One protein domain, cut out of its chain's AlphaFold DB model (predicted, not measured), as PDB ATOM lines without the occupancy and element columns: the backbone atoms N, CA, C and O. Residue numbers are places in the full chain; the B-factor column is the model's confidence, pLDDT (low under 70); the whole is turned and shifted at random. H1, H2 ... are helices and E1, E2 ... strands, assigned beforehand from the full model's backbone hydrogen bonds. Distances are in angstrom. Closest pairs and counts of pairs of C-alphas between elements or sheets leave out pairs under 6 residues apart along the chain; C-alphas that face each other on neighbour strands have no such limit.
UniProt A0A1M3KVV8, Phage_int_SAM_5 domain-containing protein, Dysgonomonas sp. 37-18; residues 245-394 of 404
ATOM      1  N   ASP A 245     -35.653   7.554   6.655       87.88
ATOM      2  CA  ASP A 245     -34.762   7.621   5.502       87.88
ATOM      3  C   ASP A 245     -33.714   8.728   5.665       87.88
ATOM      4  O   ASP A 245     -32.543   8.487   5.371       87.88
ATOM      5  N   ASP A 246     -34.064   9.866   6.278       90.38
ATOM      6  CA  ASP A 246     -33.081  10.895   6.653       90.38
ATOM      7  C   ASP A 246     -31.992  10.307   7.563       90.38
ATOM      8  O   ASP A 246     -30.799  10.559   7.388       90.38
ATOM      9  N   ILE A 247     -32.395   9.487   8.542       90.25
ATOM     10  CA  ILE A 247     -31.466   8.840   9.475       90.25
ATOM     11  C   ILE A 247     -30.586   7.819   8.755       90.25
ATOM     12  O   ILE A 247     -29.385   7.786   9.022       90.25
ATOM     13  N   LYS A 248     -31.135   7.028   7.824       90.62
ATOM     14  CA  LYS A 248     -30.340   6.104   6.995       90.62
ATOM     15  C   LYS A 248     -29.289   6.851   6.181       90.62
ATOM     16  O   LYS A 248     -28.142   6.414   6.133       90.62
ATOM     17  N   ILE A 249     -29.648   7.989   5.585       93.25
ATOM     18  CA  ILE A 249     -28.707   8.823   4.825       93.25
ATOM     19  C   ILE A 249     -27.569   9.302   5.741       93.25
ATOM     20  O   ILE A 249     -26.395   9.130   5.411       93.25
ATOM     21  N   ILE A 250     -27.893   9.820   6.931       93.69
ATOM     22  CA  ILE A 250     -26.892  10.260   7.922       93.69
ATOM     23  C   ILE A 250     -26.019   9.087   8.412       93.69
ATOM     24  O   ILE A 250     -24.822   9.259   8.660       93.69
ATOM     25  N   ALA A 251     -26.588   7.891   8.564       92.94
ATOM     26  CA  ALA A 251     -25.877   6.698   9.023       92.94
ATOM     27  C   ALA A 251     -24.927   6.102   7.979       92.94
ATOM     28  O   ALA A 251     -23.878   5.573   8.350       92.94
ATOM     29  N   ASN A 252     -25.238   6.239   6.693       92.12
ATOM     30  CA  ASN A 252     -24.474   5.593   5.624       92.12
ATOM     31  C   ASN A 252     -23.514   6.535   4.883       92.12
ATOM     32  O   ASN A 252     -22.695   6.074   4.090       92.12
ATOM     33  N   VAL A 253     -23.571   7.845   5.136       93.00
ATOM     34  CA  VAL A 253     -22.640   8.801   4.524       93.00
ATOM     35  C   VAL A 253     -21.191   8.531   4.951       93.00
ATOM     36  O   VAL A 253     -20.882   8.375   6.136       93.00
ATOM     37  N   SER A 254     -20.278   8.510   3.978       92.31
ATOM     38  CA  SER A 254     -18.843   8.379   4.238       92.31
ATOM     39  C   SER A 254     -18.260   9.702   4.741       92.31
ATOM     40  O   SER A 254     -18.451  10.755   4.129       92.31
ATOM     41  N   ILE A 255     -17.538   9.664   5.865       94.31
ATOM     42  CA  ILE A 255     -16.961  10.851   6.505       94.31
ATOM     43  C   ILE A 255     -15.464  10.638   6.725       94.31
ATOM     44  O   ILE A 255     -15.060   9.830   7.557       94.31
ATOM     45  N   LYS A 256     -14.637  11.418   6.017       91.69
ATOM     46  CA  LYS A 256     -13.169  11.385   6.161       91.69
ATOM     47  C   LYS A 256     -12.677  12.072   7.440       91.69
ATOM     48  O   LYS A 256     -11.709  11.640   8.053       91.69
ATOM     49  N   GLU A 257     -13.323  13.165   7.845       95.69
ATOM     50  CA  GLU A 257     -12.895  13.958   9.002       95.69
ATOM     51  C   GLU A 257     -13.277  13.265  10.322       95.69
ATOM     52  O   GLU A 257     -14.460  13.186  10.663       95.69
ATOM     53  N   ARG A 258     -12.276  12.838  11.111       95.31
ATOM     54  CA  ARG A 258     -12.457  12.109  12.384       95.31
ATOM     55  C   ARG A 258     -13.446  12.788  13.340       95.31
ATOM     56  O   ARG A 258     -14.359  12.142  13.843       95.31
ATOM     57  N   ASN A 259     -13.318  14.100  13.543       94.38
ATOM     58  CA  ASN A 259     -14.193  14.856  14.449       94.38
ATOM     59  C   ASN A 259     -15.652  14.896  13.972       94.38
ATOM     60  O   ASN A 259     -16.583  14.852  14.784       94.38
ATOM     61  N   ARG A 260     -15.865  14.964  12.654       95.69
ATOM     62  CA  ARG A 260     -17.201  14.946  12.052       95.69
ATOM     63  C   ARG A 260     -17.808  13.544  12.113       95.69
ATOM     64  O   ARG A 260     -18.990  13.443  12.428       95.69
ATOM     65  N   LYS A 261     -16.999  12.495  11.910       97.38
ATOM     66  CA  LYS A 261     -17.396  11.088  12.088       97.38
ATOM     67  C   LYS A 261     -17.847  10.836  13.529       97.38
ATOM     68  O   LYS A 261     -18.996  10.465  13.731       97.38
ATOM     69  N   MET A 262     -17.021  11.194  14.517       96.75
ATOM     70  CA  MET A 262     -17.382  11.100  15.939       96.75
ATOM     71  C   MET A 262     -18.686  11.845  16.245       96.75
ATOM     72  O   MET A 262     -19.565  11.329  16.921       96.75
ATOM     73  N   SER A 263     -18.852  13.061  15.716       97.12
ATOM     74  CA  SER A 263     -20.069  13.850  15.950       97.12
ATOM     75  C   SER A 263     -21.325  13.187  15.380       97.12
ATOM     76  O   SER A 263     -22.373  13.206  16.024       97.12
ATOM     77  N   ARG A 264     -21.215  12.596  14.185       96.62
ATOM     78  CA  ARG A 264     -22.274  11.806  13.553       96.62
ATOM     79  C   ARG A 264     -22.592  10.566  14.383       96.62
ATOM     80  O   ARG A 264     -23.760  10.318  14.664       96.62
ATOM     81  N   ASP A 265     -21.572   9.841  14.820       96.94
ATOM     82  CA  ASP A 265     -21.720   8.619  15.611       96.94
ATOM     83  C   ASP A 265     -22.394   8.912  16.961       96.94
ATOM     84  O   ASP A 265     -23.406   8.304  17.291       96.94
ATOM     85  N   LEU A 266     -21.956   9.935  17.701       96.75
ATOM     86  CA  LEU A 266     -22.608  10.342  18.955       96.75
ATOM     87  C   LEU A 266     -24.059  10.805  18.750       96.75
ATOM     88  O   LEU A 266     -24.921  10.562  19.598       96.75
ATOM     89  N   PHE A 267     -24.349  11.477  17.632       95.50
ATOM     90  CA  PHE A 267     -25.714  11.857  17.268       95.50
ATOM     91  C   PHE A 267     -26.600  10.625  17.027       95.50
ATOM     92  O   PHE A 267     -27.716  10.573  17.549       95.50
ATOM     93  N   LEU A 268     -26.103   9.624  16.294       94.62
ATOM     94  CA  LEU A 268     -26.821   8.370  16.047       94.62
ATOM     95  C   LEU A 268     -26.962   7.524  17.309       94.62
ATOM     96  O   LEU A 268     -28.037   6.989  17.557       94.62
ATOM     97  N   PHE A 269     -25.931   7.466  18.150       95.25
ATOM     98  CA  PHE A 269     -26.015   6.806  19.449       95.25
ATOM     99  C   PHE A 269     -27.122   7.430  20.300       95.25
ATOM    100  O   PHE A 269     -27.978   6.720  20.816       95.25
ATOM    101  N   SER A 270     -27.157   8.766  20.392       93.25
ATOM    102  CA  SER A 270     -28.230   9.501  21.074       93.25
ATOM    103  C   SER A 270     -29.607   9.176  20.489       93.25
ATOM    104  O   SER A 270     -30.556   8.992  21.249       93.25
ATOM    105  N   PHE A 271     -29.720   9.094  19.161       90.00
ATOM    106  CA  PHE A 271     -30.951   8.725  18.465       90.00
ATOM    107  C   PHE A 271     -31.415   7.304  18.823       90.00
ATOM    108  O   PHE A 271     -32.542   7.146  19.293       90.00
ATOM    109  N   TRP A 272     -30.545   6.300  18.686       90.19
ATOM    110  CA  TRP A 272     -30.852   4.895  18.985       90.19
ATOM    111  C   TRP A 272     -31.079   4.634  20.479       90.19
ATOM    112  O   TRP A 272     -31.912   3.807  20.837       90.19
ATOM    113  N   ALA A 273     -30.439   5.405  21.360       91.06
ATOM    114  CA  ALA A 273     -30.666   5.394  22.803       91.06
ATOM    115  C   ALA A 273     -31.922   6.195  23.214       91.06
ATOM    116  O   ALA A 273     -31.891   6.989  24.159       91.06
ATOM    117  N   ASN A 274     -33.034   6.042  22.486       86.56
ATOM    118  CA  ASN A 274     -34.319   6.705  22.760       86.56
ATOM    119  C   ASN A 274     -34.252   8.248  22.841       86.56
ATOM    120  O   ASN A 274     -35.026   8.891  23.566       86.56
ATOM    121  N   GLY A 275     -33.342   8.877  22.094       86.25
ATOM    122  CA  GLY A 275     -33.142  10.327  22.142       86.25
ATOM    123  C   GLY A 275     -32.481  10.810  23.440       86.25
ATOM    124  O   GLY A 275     -32.819  11.884  23.966       86.25
ATOM    125  N   MET A 276     -31.566  10.026  24.005       89.62
ATOM    126  CA  MET A 276     -30.770  10.405  25.176       89.62
ATOM    127  C   MET A 276     -30.145  11.801  24.983       89.62
ATOM    128  O   MET A 276     -29.617  12.097  23.910       89.62
ATOM    129  N   ASN A 277     -30.207  12.702  25.984       89.38
ATOM    130  CA  ASN A 277     -29.449  13.959  25.840       89.38
ATOM    131  C   ASN A 277     -27.963  13.733  26.054       89.38
ATOM    132  O   ASN A 277     -27.553  12.837  26.766       89.38
ATOM    133  N   PHE A 278     -27.184  14.688  25.568       93.19
ATOM    134  CA  PHE A 278     -25.752  14.746  25.785       93.19
ATOM    135  C   PHE A 278     -25.320  14.889  27.253       93.19
ATOM    136  O   PHE A 278     -24.210  14.492  27.561       93.19
ATOM    137  N   ALA A 279     -26.152  15.406  28.165       91.75
ATOM    138  CA  ALA A 279     -25.801  15.416  29.592       91.75
ATOM    139  C   ALA A 279     -25.847  13.994  30.183       91.75
ATOM    140  O   ALA A 279     -24.962  13.619  30.942       91.75
ATOM    141  N   ASP A 280     -26.845  13.205  29.790       93.06
ATOM    142  CA  ASP A 280     -26.983  11.796  30.143       93.06
ATOM    143  C   ASP A 280     -25.906  10.968  29.414       93.06
ATOM    144  O   ASP A 280     -25.243  10.151  30.032       93.06
ATOM    145  N   LEU A 281     -25.654  11.240  28.124       94.81
ATOM    146  CA  LEU A 281     -24.676  10.514  27.300       94.81
ATOM    147  C   LEU A 281     -23.265  10.576  27.874       94.81
ATOM    148  O   LEU A 281     -22.592   9.554  27.928       94.81
ATOM    149  N   ILE A 282     -22.810  11.757  28.308       94.50
ATOM    150  CA  ILE A 282     -21.465  11.880  28.890       94.50
ATOM    151  C   ILE A 282     -21.370  11.236  30.279       94.50
ATOM    152  O   ILE A 282     -20.267  10.958  30.728       94.50
ATOM    153  N   ARG A 283     -22.510  11.028  30.957       93.75
ATOM    154  CA  ARG A 283     -22.602  10.421  32.294       93.75
ATOM    155  C   ARG A 283     -22.924   8.931  32.259       93.75
ATOM    156  O   ARG A 283     -22.874   8.309  33.311       93.75
ATOM    157  N   LEU A 284     -23.244   8.372  31.092       94.94
ATOM    158  CA  LEU A 284     -23.592   6.965  30.934       94.94
ATOM    159  C   LEU A 284     -22.417   6.095  31.386       94.94
ATOM    160  O   LEU A 284     -21.307   6.245  30.863       94.94
ATOM    161  N   LYS A 285     -22.646   5.191  32.336       94.44
ATOM    162  CA  LYS A 285     -21.623   4.290  32.878       94.44
ATOM    163  C   LYS A 285     -21.887   2.851  32.480       94.44
ATOM    164  O   LYS A 285     -23.017   2.447  32.219       94.44
ATOM    165  N   TRP A 286     -20.841   2.032  32.490       94.88
ATOM    166  CA  TRP A 286     -21.006   0.593  32.293       94.88
ATOM    167  C   TRP A 286     -21.741  -0.091  33.449       94.88
ATOM    168  O   TRP A 286     -22.329  -1.151  33.237       94.88
ATOM    169  N   SER A 287     -21.763   0.514  34.642       93.88
ATOM    170  CA  SER A 287     -22.645   0.104  35.744       93.88
ATOM    171  C   SER A 287     -24.130   0.166  35.381       93.88
ATOM    172  O   SER A 287     -24.914  -0.587  35.952       93.88
ATOM    173  N   ASP A 288     -24.510   1.019  34.426       94.12
ATOM    174  CA  ASP A 288     -25.894   1.165  33.967       94.12
ATOM    175  C   ASP A 288     -26.292   0.049  32.985       94.12
ATOM    176  O   ASP A 288     -27.466  -0.080  32.648       94.12
ATOM    177  N   TYR A 289     -25.340  -0.762  32.499       95.38
ATOM    178  CA  TYR A 289     -25.587  -1.817  31.517       95.38
ATOM    179  C   TYR A 289     -25.730  -3.204  32.145       95.38
ATOM    180  O   TYR A 289     -24.842  -3.717  32.832       95.38
ATOM    181  N   SER A 290     -26.817  -3.881  31.792       93.94
ATOM    182  CA  SER A 290     -27.081  -5.270  32.138       93.94
ATOM    183  C   SER A 290     -26.727  -6.195  30.975       93.94
ATOM    184  O   SER A 290     -27.418  -6.245  29.958       93.94
ATOM    185  N   ARG A 291     -25.695  -7.029  31.159       91.06
ATOM    186  CA  ARG A 291     -25.361  -8.119  30.217       91.06
ATOM    187  C   ARG A 291     -26.477  -9.163  30.089       91.06
ATOM    188  O   ARG A 291     -26.553  -9.826  29.065       91.06
ATOM    189  N   LYS A 292     -27.321  -9.325  31.120       93.19
ATOM    190  CA  LYS A 292     -28.410 -10.318  31.130       93.19
ATOM    191  C   LYS A 292     -29.568  -9.910  30.223       93.19
ATOM    192  O   LYS A 292     -30.129 -10.757  29.546       93.19
ATOM    193  N   THR A 293     -29.918  -8.625  30.229       93.31
ATOM    194  CA  THR A 293     -31.030  -8.084  29.429       93.31
ATOM    195  C   THR A 293     -30.553  -7.415  28.140       93.31
ATOM    196  O   THR A 293     -31.360  -7.155  27.260       93.31
ATOM    197  N   ASN A 294     -29.244  -7.175  27.999       94.06
ATOM    198  CA  ASN A 294     -28.640  -6.386  26.926       94.06
ATOM    199  C   ASN A 294     -29.181  -4.942  26.867       94.06
ATOM    200  O   ASN A 294     -29.343  -4.370  25.790       94.06
ATOM    201  N   GLU A 295     -29.424  -4.337  28.029       94.56
ATOM    202  CA  GLU A 295     -30.004  -2.995  28.149       94.56
ATOM    203  C   GLU A 295     -29.197  -2.099  29.080       94.56
ATOM    204  O   GLU A 295     -28.636  -2.554  30.078       94.56
ATOM    205  N   PHE A 296     -29.180  -0.809  28.760       94.81
ATOM    206  CA  PHE A 296     -28.814   0.248  29.692       94.81
ATOM    207  C   PHE A 296     -30.048   0.705  30.466       94.81
ATOM    208  O   PHE A 296     -31.129   0.819  29.889       94.81
ATOM    209  N   THR A 297     -29.894   1.010  31.751       93.25
ATOM    210  CA  THR A 297     -30.922   1.625  32.600       93.25
ATOM    211  C   THR A 297     -30.273   2.633  33.540       93.25
ATOM    212  O   THR A 297     -29.411   2.271  34.331       93.25
ATOM    213  N   PHE A 298     -30.694   3.896  33.468       90.31
ATOM    214  CA  PHE A 298     -30.134   4.971  34.293       90.31
ATOM    215  C   PHE A 298     -31.205   5.989  34.702       90.31
ATOM    216  O   PHE A 298     -32.256   6.112  34.064       90.31
ATOM    217  N   ILE A 299     -30.932   6.747  35.764       85.81
ATOM    218  CA  ILE A 299     -31.813   7.819  36.242       85.81
ATOM    219  C   ILE A 299     -31.532   9.092  35.450       85.81
ATOM    220  O   ILE A 299     -30.394   9.550  35.349       85.81
ATOM    221  N   ARG A 300     -32.584   9.710  34.915       82.38
ATOM    222  CA  ARG A 300     -32.460  10.944  34.140       82.38
ATOM    223  C   ARG A 300     -31.977  12.114  34.999       82.38
ATOM    224  O   ARG A 300     -32.719  12.632  35.838       82.38
ATOM    225  N   GLU A 301     -30.822  12.667  34.637       79.62
ATOM    226  CA  GLU A 301     -30.160  13.729  35.403       79.62
ATOM    227  C   GLU A 301     -31.028  14.989  35.545       79.62
ATOM    228  O   GLU A 301     -31.196  15.556  36.621       79.62
ATOM    229  N   LYS A 302     -31.685  15.400  34.451       71.94
ATOM    230  CA  LYS A 302     -32.484  16.638  34.403       71.94
ATOM    231  C   LYS A 302     -33.570  16.717  35.485       71.94
ATOM    232  O   LYS A 302     -33.934  17.821  35.889       71.94
ATOM    233  N   THR A 303     -34.158  15.588  35.857       69.62
ATOM    234  CA  THR A 303     -35.359  15.533  36.704       69.62
ATOM    235  C   THR A 303     -35.097  14.974  38.090       69.62
ATOM    236  O   THR A 303     -35.962  15.137  38.946       69.62
ATOM    237  N   LYS A 304     -33.906  14.417  38.328       70.75
ATOM    238  CA  LYS A 304     -33.498  13.763  39.576       70.75
ATOM    239  C   LYS A 304     -33.745  14.606  40.836       70.75
ATOM    240  O   LYS A 304     -34.111  14.078  41.869       70.75
ATOM    241  N   SER A 305     -33.608  15.933  40.750       63.81
ATOM    242  CA  SER A 305     -33.789  16.845  41.898       63.81
ATOM    243  C   SER A 305     -35.170  17.508  42.000       63.81
ATOM    244  O   SER A 305     -35.391  18.337  42.885       63.81
ATOM    245  N   THR A 306     -36.079  17.237  41.061       61.19
ATOM    246  CA  THR A 306     -37.373  17.947  40.957       61.19
ATOM    247  C   THR A 306     -38.582  17.038  40.805       61.19
ATOM    248  O   THR A 306     -39.701  17.509  40.991       61.19
ATOM    249  N   ALA A 307     -38.381  15.783  40.406       65.38
ATOM    250  CA  ALA A 307     -39.453  14.809  40.318       65.38
ATOM    251  C   ALA A 307     -39.715  14.201  41.701       65.38
ATOM    252  O   ALA A 307     -38.799  14.065  42.506       65.38
ATOM    253  N   THR A 308     -40.975  13.869  41.976       69.75
ATOM    254  CA  THR A 308     -41.372  13.134  43.186       69.75
ATOM    255  C   THR A 308     -40.883  11.687  43.163       69.75
ATOM    256  O   THR A 308     -40.739  11.083  44.215       69.75
ATOM    257  N   GLU A 309     -40.614  11.159  41.968       74.12
ATOM    258  CA  GLU A 309     -40.112   9.812  41.714       74.12
ATOM    259  C   GLU A 309     -38.983   9.865  40.679       74.12
ATOM    260  O   GLU A 309     -38.982  10.719  39.782       74.12
ATOM    261  N   ASP A 310     -38.032   8.937  40.784       78.62
ATOM    262  CA  ASP A 310     -36.945   8.818  39.819       78.62
ATOM    263  C   ASP A 310     -37.473   8.398  38.444       78.62
ATOM    264  O   ASP A 310     -38.165   7.396  38.278       78.62
ATOM    265  N   LEU A 311     -37.102   9.168  37.421       79.38
ATOM    266  CA  LEU A 311     -37.408   8.833  36.035       79.38
ATOM    267  C   LEU A 311     -36.280   7.983  35.453       79.38
ATOM    268  O   LEU A 311     -35.247   8.517  35.038       79.38
ATOM    269  N   TYR A 312     -36.514   6.676  35.389       84.56
ATOM    270  CA  TYR A 312     -35.633   5.722  34.724       84.56
ATOM    271  C   TYR A 312     -35.783   5.798  33.202       84.56
ATOM    272  O   TYR A 312     -36.887   5.913  32.662       84.56
ATOM    273  N   ILE A 313     -34.653   5.747  32.501       86.12
ATOM    274  CA  ILE A 313     -34.587   5.605  31.048       86.12
ATOM    275  C   ILE A 313     -33.879   4.292  30.750       86.12
ATOM    276  O   ILE A 313     -32.762   4.086  31.221       86.12
ATOM    277  N   SER A 314     -34.507   3.469  29.909       90.19
ATOM    278  CA  SER A 314     -33.930   2.214  29.432       90.19
ATOM    279  C   SER A 314     -33.864   2.156  27.910       90.19
ATOM    280  O   SER A 314     -34.722   2.718  27.217       90.19
ATOM    281  N   PHE A 315     -32.827   1.506  27.387       92.19
ATOM    282  CA  PHE A 315     -32.687   1.203  25.962       92.19
ATOM    283  C   PHE A 315     -31.750  -0.001  25.742       92.19
ATOM    284  O   PHE A 315     -30.770  -0.157  26.476       92.19
ATOM    285  N   PRO A 316     -32.015  -0.841  24.731       93.38
ATOM    286  CA  PRO A 316     -31.144  -1.959  24.373       93.38
ATOM    287  C   PRO A 316     -29.848  -1.503  23.689       93.38
ATOM    288  O   PRO A 316     -29.813  -0.494  22.984       93.38
ATOM    289  N   LEU A 317     -28.773  -2.278  23.865       93.94
ATOM    290  CA  LEU A 317     -27.492  -2.055  23.189       93.94
ATOM    291  C   LEU A 317     -27.432  -2.829  21.864       93.94
ATOM    292  O   LEU A 317     -27.183  -4.038  21.836       93.94
ATOM    293  N   PHE A 318     -27.634  -2.120  20.756       91.69
ATOM    294  CA  PHE A 318     -27.634  -2.691  19.405       91.69
ATOM    295  C   PHE A 318     -26.226  -2.858  18.804       91.69
ATOM    296  O   PHE A 318     -25.308  -2.147  19.220       91.69
ATOM    297  N   PRO A 319     -26.030  -3.725  17.785       93.19
ATOM    298  CA  PRO A 319     -24.726  -3.920  17.140       93.19
ATOM    299  C   PRO A 319     -24.083  -2.619  16.640       93.19
ATOM    300  O   PRO A 319     -22.945  -2.327  16.988       93.19
ATOM    301  N   LYS A 320     -24.844  -1.759  15.948       91.25
ATOM    302  CA  LYS A 320     -24.351  -0.444  15.497       91.25
ATOM    303  C   LYS A 320     -23.950   0.498  16.631       91.25
ATOM    304  O   LYS A 320     -23.066   1.327  16.457       91.25
ATOM    305  N   MET A 321     -24.563   0.369  17.805       94.88
ATOM    306  CA  MET A 321     -24.146   1.125  18.986       94.88
ATOM    307  C   MET A 321     -22.854   0.565  19.582       94.88
ATOM    308  O   MET A 321     -22.042   1.346  20.069       94.88
ATOM    309  N   LYS A 322     -22.642  -0.757  19.519       94.12
ATOM    310  CA  LYS A 322     -21.381  -1.391  19.933       94.12
ATOM    311  C   LYS A 322     -20.221  -0.930  19.059       94.12
ATOM    312  O   LYS A 322     -19.236  -0.480  19.622       94.12
ATOM    313  N   GLU A 323     -20.392  -0.898  17.734       95.06
ATOM    314  CA  GLU A 323     -19.385  -0.357  16.799       95.06
ATOM    315  C   GLU A 323     -18.967   1.081  17.181       95.06
ATOM    316  O   GLU A 323     -17.791   1.431  17.176       95.06
ATOM    317  N   ILE A 324     -19.931   1.923  17.574       96.38
ATOM    318  CA  ILE A 324     -19.661   3.297  18.032       96.38
ATOM    319  C   ILE A 324     -18.893   3.316  19.358       96.38
ATOM    320  O   ILE A 324     -17.996   4.141  19.535       96.38
ATOM    321  N   ILE A 325     -19.259   2.454  20.306       95.94
ATOM    322  CA  ILE A 325     -18.563   2.351  21.592       95.94
ATOM    323  C   ILE A 325     -17.139   1.817  21.394       95.94
ATOM    324  O   ILE A 325     -16.226   2.303  22.045       95.94
ATOM    325  N   GLU A 326     -16.928   0.860  20.497       95.00
ATOM    326  CA  GLU A 326     -15.600   0.318  20.186       95.00
ATOM    327  C   GLU A 326     -14.680   1.387  19.578       95.00
ATOM    328  O   GLU A 326     -13.503   1.456  19.920       95.00
ATOM    329  N   GLU A 327     -15.220   2.264  18.727       95.62
ATOM    330  CA  GLU A 327     -14.452   3.336  18.085       95.62
ATOM    331  C   GLU A 327     -14.165   4.532  19.022       95.62
ATOM    332  O   GLU A 327     -13.098   5.147  18.936       95.62
ATOM    333  N   TRP A 328     -15.115   4.911  19.890       95.69
ATOM    334  CA  TRP A 328     -15.065   6.182  20.644       95.69
ATOM    335  C   TRP A 328     -15.164   6.052  22.168       95.69
ATOM    336  O   TRP A 328     -15.080   7.062  22.873       95.69
ATOM    337  N   GLY A 329     -15.436   4.858  22.678       93.69
ATOM    338  CA  GLY A 329     -15.732   4.601  24.082       93.69
ATOM    339  C   GLY A 329     -14.537   4.122  24.899       93.69
ATOM    340  O   GLY A 329     -13.435   3.911  24.396       93.69
ATOM    341  N   ASN A 330     -14.773   3.945  26.197       91.81
ATOM    342  CA  ASN A 330     -13.850   3.247  27.084       91.81
ATOM    343  C   ASN A 330     -14.135   1.743  27.084       91.81
ATOM    344  O   ASN A 330     -15.283   1.308  26.948       91.81
ATOM    345  N   ASN A 331     -13.098   0.957  27.374       86.19
ATOM    346  CA  ASN A 331     -13.244  -0.465  27.671       86.19
ATOM    347  C   ASN A 331     -14.235  -0.700  28.817       86.19
ATOM    348  O   ASN A 331     -14.348   0.101  29.744       86.19
ATOM    349  N   MET A 332     -14.924  -1.836  28.763       83.81
ATOM    350  CA  MET A 332     -15.973  -2.174  29.719       83.81
ATOM    351  C   MET A 332     -15.412  -2.449  31.121       83.81
ATOM    352  O   MET A 332     -15.083  -3.583  31.466       83.81
ATOM    353  N   ASN A 333     -15.362  -1.407  31.949       84.06
ATOM    354  CA  ASN A 333     -15.111  -1.474  33.386       84.06
ATOM    355  C   ASN A 333     -16.298  -0.833  34.123       84.06
ATOM    356  O   ASN A 333     -16.715   0.261  33.753       84.06
ATOM    357  N   LYS A 334     -16.841  -1.492  35.158       71.06
ATOM    358  CA  LYS A 334     -18.059  -1.064  35.875       71.06
ATOM    359  C   LYS A 334     -18.017   0.391  36.348       71.06
ATOM    360  O   LYS A 334     -19.028   1.074  36.236       71.06
ATOM    361  N   GLU A 335     -16.861   0.861  36.810       79.75
ATOM    362  CA  GLU A 335     -16.701   2.230  37.325       79.75
ATOM    363  C   GLU A 335     -16.488   3.278  36.223       79.75
ATOM    364  O   GLU A 335     -16.576   4.481  36.468       79.75
ATOM    365  N   SER A 336     -16.212   2.836  34.995       89.75
ATOM    366  CA  SER A 336     -15.901   3.730  33.882       89.75
ATOM    367  C   SER A 336     -17.151   4.202  33.139       89.75
ATOM    368  O   SER A 336     -18.130   3.469  32.952       89.75
ATOM    369  N   TYR A 337     -17.087   5.447  32.676       94.62
ATOM    370  CA  TYR A 337     -18.031   5.997  31.711       94.62
ATOM    371  C   TYR A 337     -17.925   5.252  30.379       94.62
ATOM    372  O   TYR A 337     -16.826   4.886  29.963       94.62
ATOM    373  N   VAL A 338     -19.048   5.083  29.681       95.88
ATOM    374  CA  VAL A 338     -19.090   4.461  28.347       95.88
ATOM    375  C   VAL A 338     -18.263   5.268  27.350       95.88
ATOM    376  O   VAL A 338     -17.513   4.689  26.574       95.88
ATOM    377  N   PHE A 339     -18.349   6.598  27.405       95.56
ATOM    378  CA  PHE A 339     -17.544   7.501  26.584       95.56
ATOM    379  C   PHE A 339     -16.538   8.275  27.434       95.56
ATOM    380  O   PHE A 339     -16.857   8.738  28.530       95.56
ATOM    381  N   SER A 340     -15.334   8.478  26.902       91.44
ATOM    382  CA  SER A 340     -14.197   9.101  27.588       91.44
ATOM    383  C   SER A 340     -14.280  10.638  27.645       91.44
ATOM    384  O   SER A 340     -13.332  11.336  27.283       91.44
ATOM    385  N   PHE A 341     -15.435  11.182  28.045       93.75
ATOM    386  CA  PHE A 341     -15.640  12.629  28.217       93.75
ATOM    387  C   PHE A 341     -15.455  13.099  29.655       93.75
ATOM    388  O   PHE A 341     -15.074  14.249  29.857       93.75
ATOM    389  N   LEU A 342     -15.750  12.223  30.616       92.94
ATOM    390  CA  LEU A 342     -15.576  12.445  32.045       92.94
ATOM    391  C   LEU A 342     -14.534  11.464  32.586       92.94
ATOM    392  O   LEU A 342     -14.444  10.321  32.122       92.94
ATOM    393  N   LYS A 343     -13.755  11.917  33.561       87.50
ATOM    394  CA  LYS A 343     -12.734  11.158  34.290       87.50
ATOM    395  C   LYS A 343     -13.214  10.739  35.678       87.50
ATOM    396  O   LYS A 343     -12.684   9.778  36.226       87.50
ATOM    397  N   GLY A 344     -14.243  11.402  36.206       87.19
ATOM    398  CA  GLY A 344     -14.864  11.117  37.500       87.19
ATOM    399  C   GLY A 344     -14.410  12.041  38.630       87.19
ATOM    400  O   GLY A 344     -14.928  11.921  39.737       87.19
ATOM    401  N   ASP A 345     -13.481  12.959  38.362       90.56
ATOM    402  CA  ASP A 345     -13.000  13.993  39.285       90.56
ATOM    403  C   ASP A 345     -13.488  15.406  38.909       90.56
ATOM    404  O   ASP A 345     -13.168  16.384  39.588       90.56
ATOM    405  N   GLU A 346     -14.276  15.532  37.837       92.31
ATOM    406  CA  GLU A 346     -14.834  16.804  37.398       92.31
ATOM    407  C   GLU A 346     -15.791  17.409  38.432       92.31
ATOM    408  O   GLU A 346     -16.673  16.742  38.976       92.31
ATOM    409  N   SER A 347     -15.700  18.727  38.632       91.06
ATOM    410  CA  SER A 347     -16.757  19.441  39.344       91.06
ATOM    411  C   SER A 347     -18.048  19.449  38.519       91.06
ATOM    412  O   SER A 347     -18.030  19.410  37.285       91.06
ATOM    413  N   TYR A 348     -19.198  19.626  39.169       87.31
ATOM    414  CA  TYR A 348     -20.474  19.751  38.457       87.31
ATOM    415  C   TYR A 348     -20.479  20.904  37.426       87.31
ATOM    416  O   TYR A 348     -21.091  20.814  36.354       87.31
ATOM    417  N   ALA A 349     -19.746  21.988  37.702       88.75
ATOM    418  CA  ALA A 349     -19.552  23.085  36.757       88.75
ATOM    419  C   ALA A 349     -18.758  22.650  35.512       88.75
ATOM    420  O   ALA A 349     -19.105  23.043  34.389       88.75
ATOM    421  N   ASP A 350     -17.729  21.818  35.692       92.25
ATOM    422  CA  ASP A 350     -16.949  21.241  34.597       92.25
ATOM    423  C   ASP A 350     -17.807  20.300  33.750       92.25
ATOM    424  O   ASP A 350     -17.809  20.430  32.523       92.25
ATOM    425  N   GLU A 351     -18.625  19.443  34.367       92.62
ATOM    426  CA  GLU A 351     -19.540  18.559  33.637       92.62
ATOM    427  C   GLU A 351     -20.543  19.350  32.777       92.62
ATOM    428  O   GLU A 351     -20.822  18.990  31.625       92.62
ATOM    429  N   ILE A 352     -21.092  20.456  33.297       91.00
ATOM    430  CA  ILE A 352     -21.969  21.354  32.527       91.00
ATOM    431  C   ILE A 352     -21.208  21.967  31.349       91.00
ATOM    432  O   ILE A 352     -21.743  22.025  30.233       91.00
ATOM    433  N   ARG A 353     -19.982  22.449  31.578       92.81
ATOM    434  CA  ARG A 353     -19.140  23.048  30.532       92.81
ATOM    435  C   ARG A 353     -18.841  22.029  29.432       92.81
ATOM    436  O   ARG A 353     -19.041  22.341  28.258       92.81
ATOM    437  N   LEU A 354     -18.445  20.815  29.802       94.88
ATOM    438  CA  LEU A 354     -18.183  19.710  28.878       94.88
ATOM    439  C   LEU A 354     -19.438  19.337  28.087       94.88
ATOM    440  O   LEU A 354     -19.392  19.309  26.858       94.88
ATOM    441  N   THR A 355     -20.581  19.181  28.763       94.50
ATOM    442  CA  THR A 355     -21.876  18.922  28.110       94.50
ATOM    443  C   THR A 355     -22.169  19.968  27.029       94.50
ATOM    444  O   THR A 355     -22.530  19.620  25.901       94.50
ATOM    445  N   LYS A 356     -22.013  21.262  27.351       93.12
ATOM    446  CA  LYS A 356     -22.255  22.373  26.413       93.12
ATOM    447  C   LYS A 356     -21.276  22.350  25.242       93.12
ATOM    448  O   LYS A 356     -21.713  22.507  24.102       93.12
ATOM    449  N   ASN A 357     -19.993  22.127  25.511       95.06
ATOM    450  CA  ASN A 357     -18.949  22.083  24.491       95.06
ATOM    451  C   ASN A 357     -19.180  20.935  23.507       95.06
ATOM    452  O   ASN A 357     -19.227  21.171  22.301       95.06
ATOM    453  N   ILE A 358     -19.414  19.720  24.003       95.50
ATOM    454  CA  ILE A 358     -19.669  18.546  23.160       95.50
ATOM    455  C   ILE A 358     -20.952  18.755  22.353       95.50
ATOM    456  O   ILE A 358     -20.953  18.580  21.138       95.50
ATOM    457  N   THR A 359     -22.027  19.229  22.993       95.44
ATOM    458  CA  THR A 359     -23.287  19.535  22.295       95.44
ATOM    459  C   THR A 359     -23.081  20.566  21.180       95.44
ATOM    460  O   THR A 359     -23.653  20.430  20.099       95.44
ATOM    461  N   TYR A 360     -22.269  21.600  21.418       95.12
ATOM    462  CA  TYR A 360     -21.945  22.615  20.416       95.12
ATOM    463  C   TYR A 360     -21.149  22.029  19.245       95.12
ATOM    464  O   TYR A 360     -21.522  22.254  18.093       95.12
ATOM    465  N   VAL A 361     -20.096  21.259  19.533       96.19
ATOM    466  CA  VAL A 361     -19.258  20.605  18.517       96.19
ATOM    467  C   VAL A 361     -20.100  19.672  17.656       96.19
ATOM    468  O   VAL A 361     -20.079  19.796  16.431       96.19
ATOM    469  N   VAL A 362     -20.909  18.812  18.280       96.75
ATOM    470  CA  VAL A 362     -21.781  17.885  17.554       96.75
ATOM    471  C   VAL A 362     -22.776  18.641  16.683       96.75
ATOM    472  O   VAL A 362     -22.849  18.375  15.490       96.75
ATOM    473  N   ASN A 363     -23.486  19.637  17.218       95.12
ATOM    474  CA  ASN A 363     -24.437  20.421  16.423       95.12
ATOM    475  C   ASN A 363     -23.772  21.160  15.254       95.12
ATOM    476  O   ASN A 363     -24.333  21.208  14.161       95.12
ATOM    477  N   SER A 364     -22.580  21.725  15.462       95.38
ATOM    478  CA  SER A 364     -21.825  22.401  14.403       95.38
ATOM    479  C   SER A 364     -21.448  21.430  13.283       95.38
ATOM    480  O   SER A 364     -21.664  21.719  12.105       95.38
ATOM    481  N   ASN A 365     -20.937  20.255  13.646       96.38
ATOM    482  CA  ASN A 365     -20.518  19.236  12.689       96.38
ATOM    483  C   ASN A 365     -21.698  18.578  11.976       96.38
ATOM    484  O   ASN A 365     -21.610  18.364  10.771       96.38
ATOM    485  N   ILE A 366     -22.813  18.334  12.669       95.00
ATOM    486  CA  ILE A 366     -24.052  17.851  12.052       95.00
ATOM    487  C   ILE A 366     -24.582  18.873  11.051       95.00
ATOM    488  O   ILE A 366     -24.880  18.504   9.924       95.00
ATOM    489  N   LYS A 367     -24.604  20.168  11.385       94.19
ATOM    490  CA  LYS A 367     -25.023  21.203  10.429       94.19
ATOM    491  C   LYS A 367     -24.157  21.207   9.161       94.19
ATOM    492  O   LYS A 367     -24.683  21.295   8.056       94.19
ATOM    493  N   LYS A 368     -22.832  21.093   9.310       94.38
ATOM    494  CA  LYS A 368     -21.901  20.986   8.171       94.38
ATOM    495  C   LYS A 368     -22.116  19.700   7.370       94.38
ATOM    496  O   LYS A 368     -22.021  19.732   6.148       94.38
ATOM    497  N   LEU A 369     -22.388  18.589   8.053       94.88
ATOM    498  CA  LEU A 369     -22.655  17.297   7.430       94.88
ATOM    499  C   LEU A 369     -23.933  17.344   6.592       94.88
ATOM    500  O   LEU A 369     -23.887  16.967   5.432       94.88
ATOM    501  N   ILE A 370     -25.031  17.862   7.146       94.56
ATOM    502  CA  ILE A 370     -26.307  18.006   6.432       94.56
ATOM    503  C   ILE A 370     -26.145  18.887   5.199       94.56
ATOM    504  O   ILE A 370     -26.600  18.505   4.129       94.56
ATOM    505  N   LYS A 371     -25.428  20.012   5.318       94.00
ATOM    506  CA  LYS A 371     -25.112  20.847   4.154       94.00
ATOM    507  C   LYS A 371     -24.385  20.040   3.073       94.00
ATOM    508  O   LYS A 371     -24.841  19.990   1.944       94.00
ATOM    509  N   SER A 372     -23.316  19.337   3.449       93.31
ATOM    510  CA  SER A 372     -22.544  18.506   2.519       93.31
ATOM    511  C   SER A 372     -23.358  17.367   1.896       93.31
ATOM    512  O   SER A 372     -23.054  16.965   0.779       93.31
ATOM    513  N   ILE A 373     -24.337  16.811   2.613       94.06
ATOM    514  CA  ILE A 373     -25.254  15.795   2.084       94.06
ATOM    515  C   ILE A 373     -26.185  16.439   1.052       94.06
ATOM    516  O   ILE A 373     -26.270  15.944  -0.066       94.06
ATOM    517  N   ASN A 374     -26.828  17.556   1.399       95.12
ATOM    518  CA  ASN A 374     -27.770  18.253   0.518       95.12
ATOM    519  C   ASN A 374     -27.101  18.782  -0.755       95.12
ATOM    520  O   ASN A 374     -27.710  18.721  -1.815       95.12
ATOM    521  N   ASP A 375     -25.834  19.207  -0.682       94.19
ATOM    522  CA  ASP A 375     -25.047  19.620  -1.855       94.19
ATOM    523  C   ASP A 375     -24.912  18.488  -2.907       94.19
ATOM    524  O   ASP A 375     -24.613  18.760  -4.066       94.19
ATOM    525  N   ASN A 376     -25.133  17.222  -2.519       92.06
ATOM    526  CA  ASN A 376     -25.057  16.039  -3.386       92.06
ATOM    527  C   ASN A 376     -26.414  15.334  -3.582       92.06
ATOM    528  O   ASN A 376     -26.457  14.246  -4.161       92.06
ATOM    529  N   LEU A 377     -27.513  15.910  -3.086       91.56
ATOM    530  CA  LEU A 377     -28.862  15.364  -3.240       91.56
ATOM    531  C   LEU A 377     -29.731  16.293  -4.101       91.56
ATOM    532  O   LEU A 377     -29.590  17.516  -4.011       91.56
ATOM    533  N   PRO A 378     -30.671  15.736  -4.888       90.88
ATOM    534  CA  PRO A 378     -31.743  16.519  -5.498       90.88
ATOM    535  C   PRO A 378     -32.517  17.317  -4.440       90.88
ATOM    536  O   PRO A 378     -32.670  16.842  -3.309       90.88
ATOM    537  N   GLU A 379     -33.014  18.501  -4.802       89.25
ATOM    538  CA  GLU A 379     -33.685  19.437  -3.883       89.25
ATOM    539  C   GLU A 379     -34.864  18.786  -3.145       89.25
ATOM    540  O   GLU A 379     -35.028  18.944  -1.935       89.25
ATOM    541  N   GLU A 380     -35.625  17.939  -3.836       89.62
ATOM    542  CA  GLU A 380     -36.755  17.193  -3.286       89.62
ATOM    543  C   GLU A 380     -36.365  16.130  -2.239       89.62
ATOM    544  O   GLU A 380     -37.228  15.626  -1.520       89.62
ATOM    545  N   LYS A 381     -35.074  15.794  -2.131       89.38
ATOM    546  CA  LYS A 381     -34.513  14.857  -1.141       89.38
ATOM    547  C   LYS A 381     -33.652  15.549  -0.086       89.38
ATOM    548  O   LYS A 381     -32.954  14.867   0.666       89.38
ATOM    549  N   HIS A 382     -33.660  16.880  -0.023       92.31
ATOM    550  CA  HIS A 382     -32.878  17.613   0.970       92.31
ATOM    551  C   HIS A 382     -33.321  17.291   2.393       92.31
ATOM    552  O   HIS A 382     -34.501  17.336   2.744       92.31
ATOM    553  N   LEU A 383     -32.336  17.036   3.247       91.81
ATOM    554  CA  LEU A 383     -32.551  16.894   4.676       91.81
ATOM    555  C   LEU A 383     -32.805  18.279   5.299       91.81
ATOM    556  O   LEU A 383     -32.250  19.283   4.838       91.81
ATOM    557  N   PRO A 384     -33.571  18.369   6.403       89.31
ATOM    558  CA  PRO A 384     -33.830  19.643   7.068       89.31
ATOM    559  C   PRO A 384     -32.541  20.349   7.535       89.31
ATOM    560  O   PRO A 384     -31.763  19.805   8.312       89.31
ATOM    561  N   GLU A 385     -32.338  21.618   7.176       84.81
ATOM    562  CA  GLU A 385     -31.083  22.338   7.487       84.81
ATOM    563  C   GLU A 385     -30.830  22.607   8.986       84.81
ATOM    564  O   GLU A 385     -29.713  22.915   9.406       84.81
ATOM    565  N   ASN A 386     -31.875  22.524   9.814       83.25
ATOM    566  CA  ASN A 386     -31.828  22.846  11.245       83.25
ATOM    567  C   ASN A 386     -31.761  21.594  12.138       83.25
ATOM    568  O   ASN A 386     -32.214  21.624  13.289       83.25
ATOM    569  N   VAL A 387     -31.212  20.493  11.620       86.06
ATOM    570  CA  VAL A 387     -30.966  19.280  12.408       86.06
ATOM    571  C   VAL A 387     -29.972  19.573  13.530       86.06
ATOM    572  O   VAL A 387     -28.939  20.214  13.349       86.06
ATOM    573  N   SER A 388     -30.308  19.089  14.721       86.69
ATOM    574  CA  SER A 388     -29.492  19.206  15.926       86.69
ATOM    575  C   SER A 388     -29.676  17.974  16.807       86.69
ATOM    576  O   SER A 388     -30.602  17.189  16.601       86.69
ATOM    577  N   THR A 389     -28.884  17.852  17.868       84.75
ATOM    578  CA  THR A 389     -29.035  16.843  18.933       84.75
ATOM    579  C   THR A 389     -30.389  16.893  19.654       84.75
ATOM    580  O   THR A 389     -30.671  16.066  20.514       84.75
ATOM    581  N   TYR A 390     -31.250  17.862  19.337       76.94
ATOM    582  CA  TYR A 390     -32.632  17.894  19.796       76.94
ATOM    583  C   TYR A 390     -33.580  17.095  18.885       76.94
ATOM    584  O   TYR A 390     -34.589  16.581  19.362       76.94
ATOM    585  N   CYS A 391     -33.261  16.940  17.597       74.75
ATOM    586  CA  CYS A 391     -34.060  16.157  16.649       74.75
ATOM    587  C   CYS A 391     -34.052  14.662  16.998       74.75
ATOM    588  O   CYS A 391     -35.076  14.002  16.839       74.75
ATOM    589  N   SER A 392     -32.960  14.157  17.594       63.25
ATOM    590  CA  SER A 392     -32.861  12.768  18.075       63.25
ATOM    591  C   SER A 392     -33.944  12.395  19.096       63.25
ATOM    592  O   SER A 392     -34.288  11.230  19.259       63.25
ATOM    593  N   ARG A 393     -34.537  13.388  19.769       64.94
ATOM    594  CA  ARG A 393     -35.561  13.211  20.812       64.94
ATOM    595  C   ARG A 393     -36.985  13.137  20.318       64.94
ATOM    596  O   ARG A 393     -37.854  12.694  21.069       64.94
ATOM    597  N   HIS A 394     -37.246  13.659  19.128       56.78
ATOM    598  CA  HIS A 394     -38.605  13.892  18.656       56.78
ATOM    599  C   HIS A 394     -39.158  12.783  17.765       56.78
ATOM    600  O   HIS A 394     -40.342  12.827  17.449       56.78
TER     601      HIS A 394
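What this domain is: This is residues 245 to 394 of the 404 residues of the protein "Phage_int_SAM_5 domain-containing protein" of Dysgonomonas sp. 37-18 (UniProt A0A1M3KVV8). One long helix, H5, runs along most of the longest axis; H2 crosses it nearly at a right angle and lies between H5 and H4. H1 sits towards the end of H5, the E1-E2 hairpin lies towards its beginning, and residues 375 to 380 stick out. The printed part has 150 residues, with five named helices and two named strands in the order H1, H2, H3, E1, E2, H4, H5 along the chain; helices hold 66 and strands 10 of the 76 residues in named elements, the class is mostly helix, and E1 and E2 make one antiparallel sheet of two strands. It is compact, with a radius of gyration of the C-alphas of 16.0 A, and spans 47 by 32 by 28 A.

How they stand to each other: H1, residues 245 to 252, and H2, residues 258 to 272, form a helical hairpin; they only just touch, with 3 pairs of C-alphas within 8 A, the closest Ala 251 and Leu 268 at 7.3 A. H2 is the hub: it touches H5, residues 348 to 374, about perpendicular at 79 degrees, with C-alphas 263 and 362 closest at 4.7 A. H2 also touches H4, residues 319 to 328, with C-alphas 269 and 321 closest at 6.0 A. H3, residues 278 to 283, touches H5 with C-alphas 279 and 355 closest at 5.5 A. E1, residues 295 to 299, and E2, residues 312 to 316, form a hairpin; N 296 and O 315 are 2.9 A apart, within hydrogen-bond range. Every O i to N i+4 pair is within range in H1, H2, H4 and H5; in H3, 1 of 2.

Where its parts are: H1 begins at C-alpha 245, (-34.762, 7.621, 5.502). H2 measures 20.8 A. H5 measures 38.7 A and ends at C-alpha 374, (-27.770, 18.253, 0.518).

The domain as a whole: The C-alphas farthest apart, of Thr 308 and Pro 378, are 49.7 A apart. The printed part has no cut. The links H3 to E1, E1 to E2 and H4 to H5 are long. The pLDDT is under 70 at residues 303, 305 to 308 and 392 to 394.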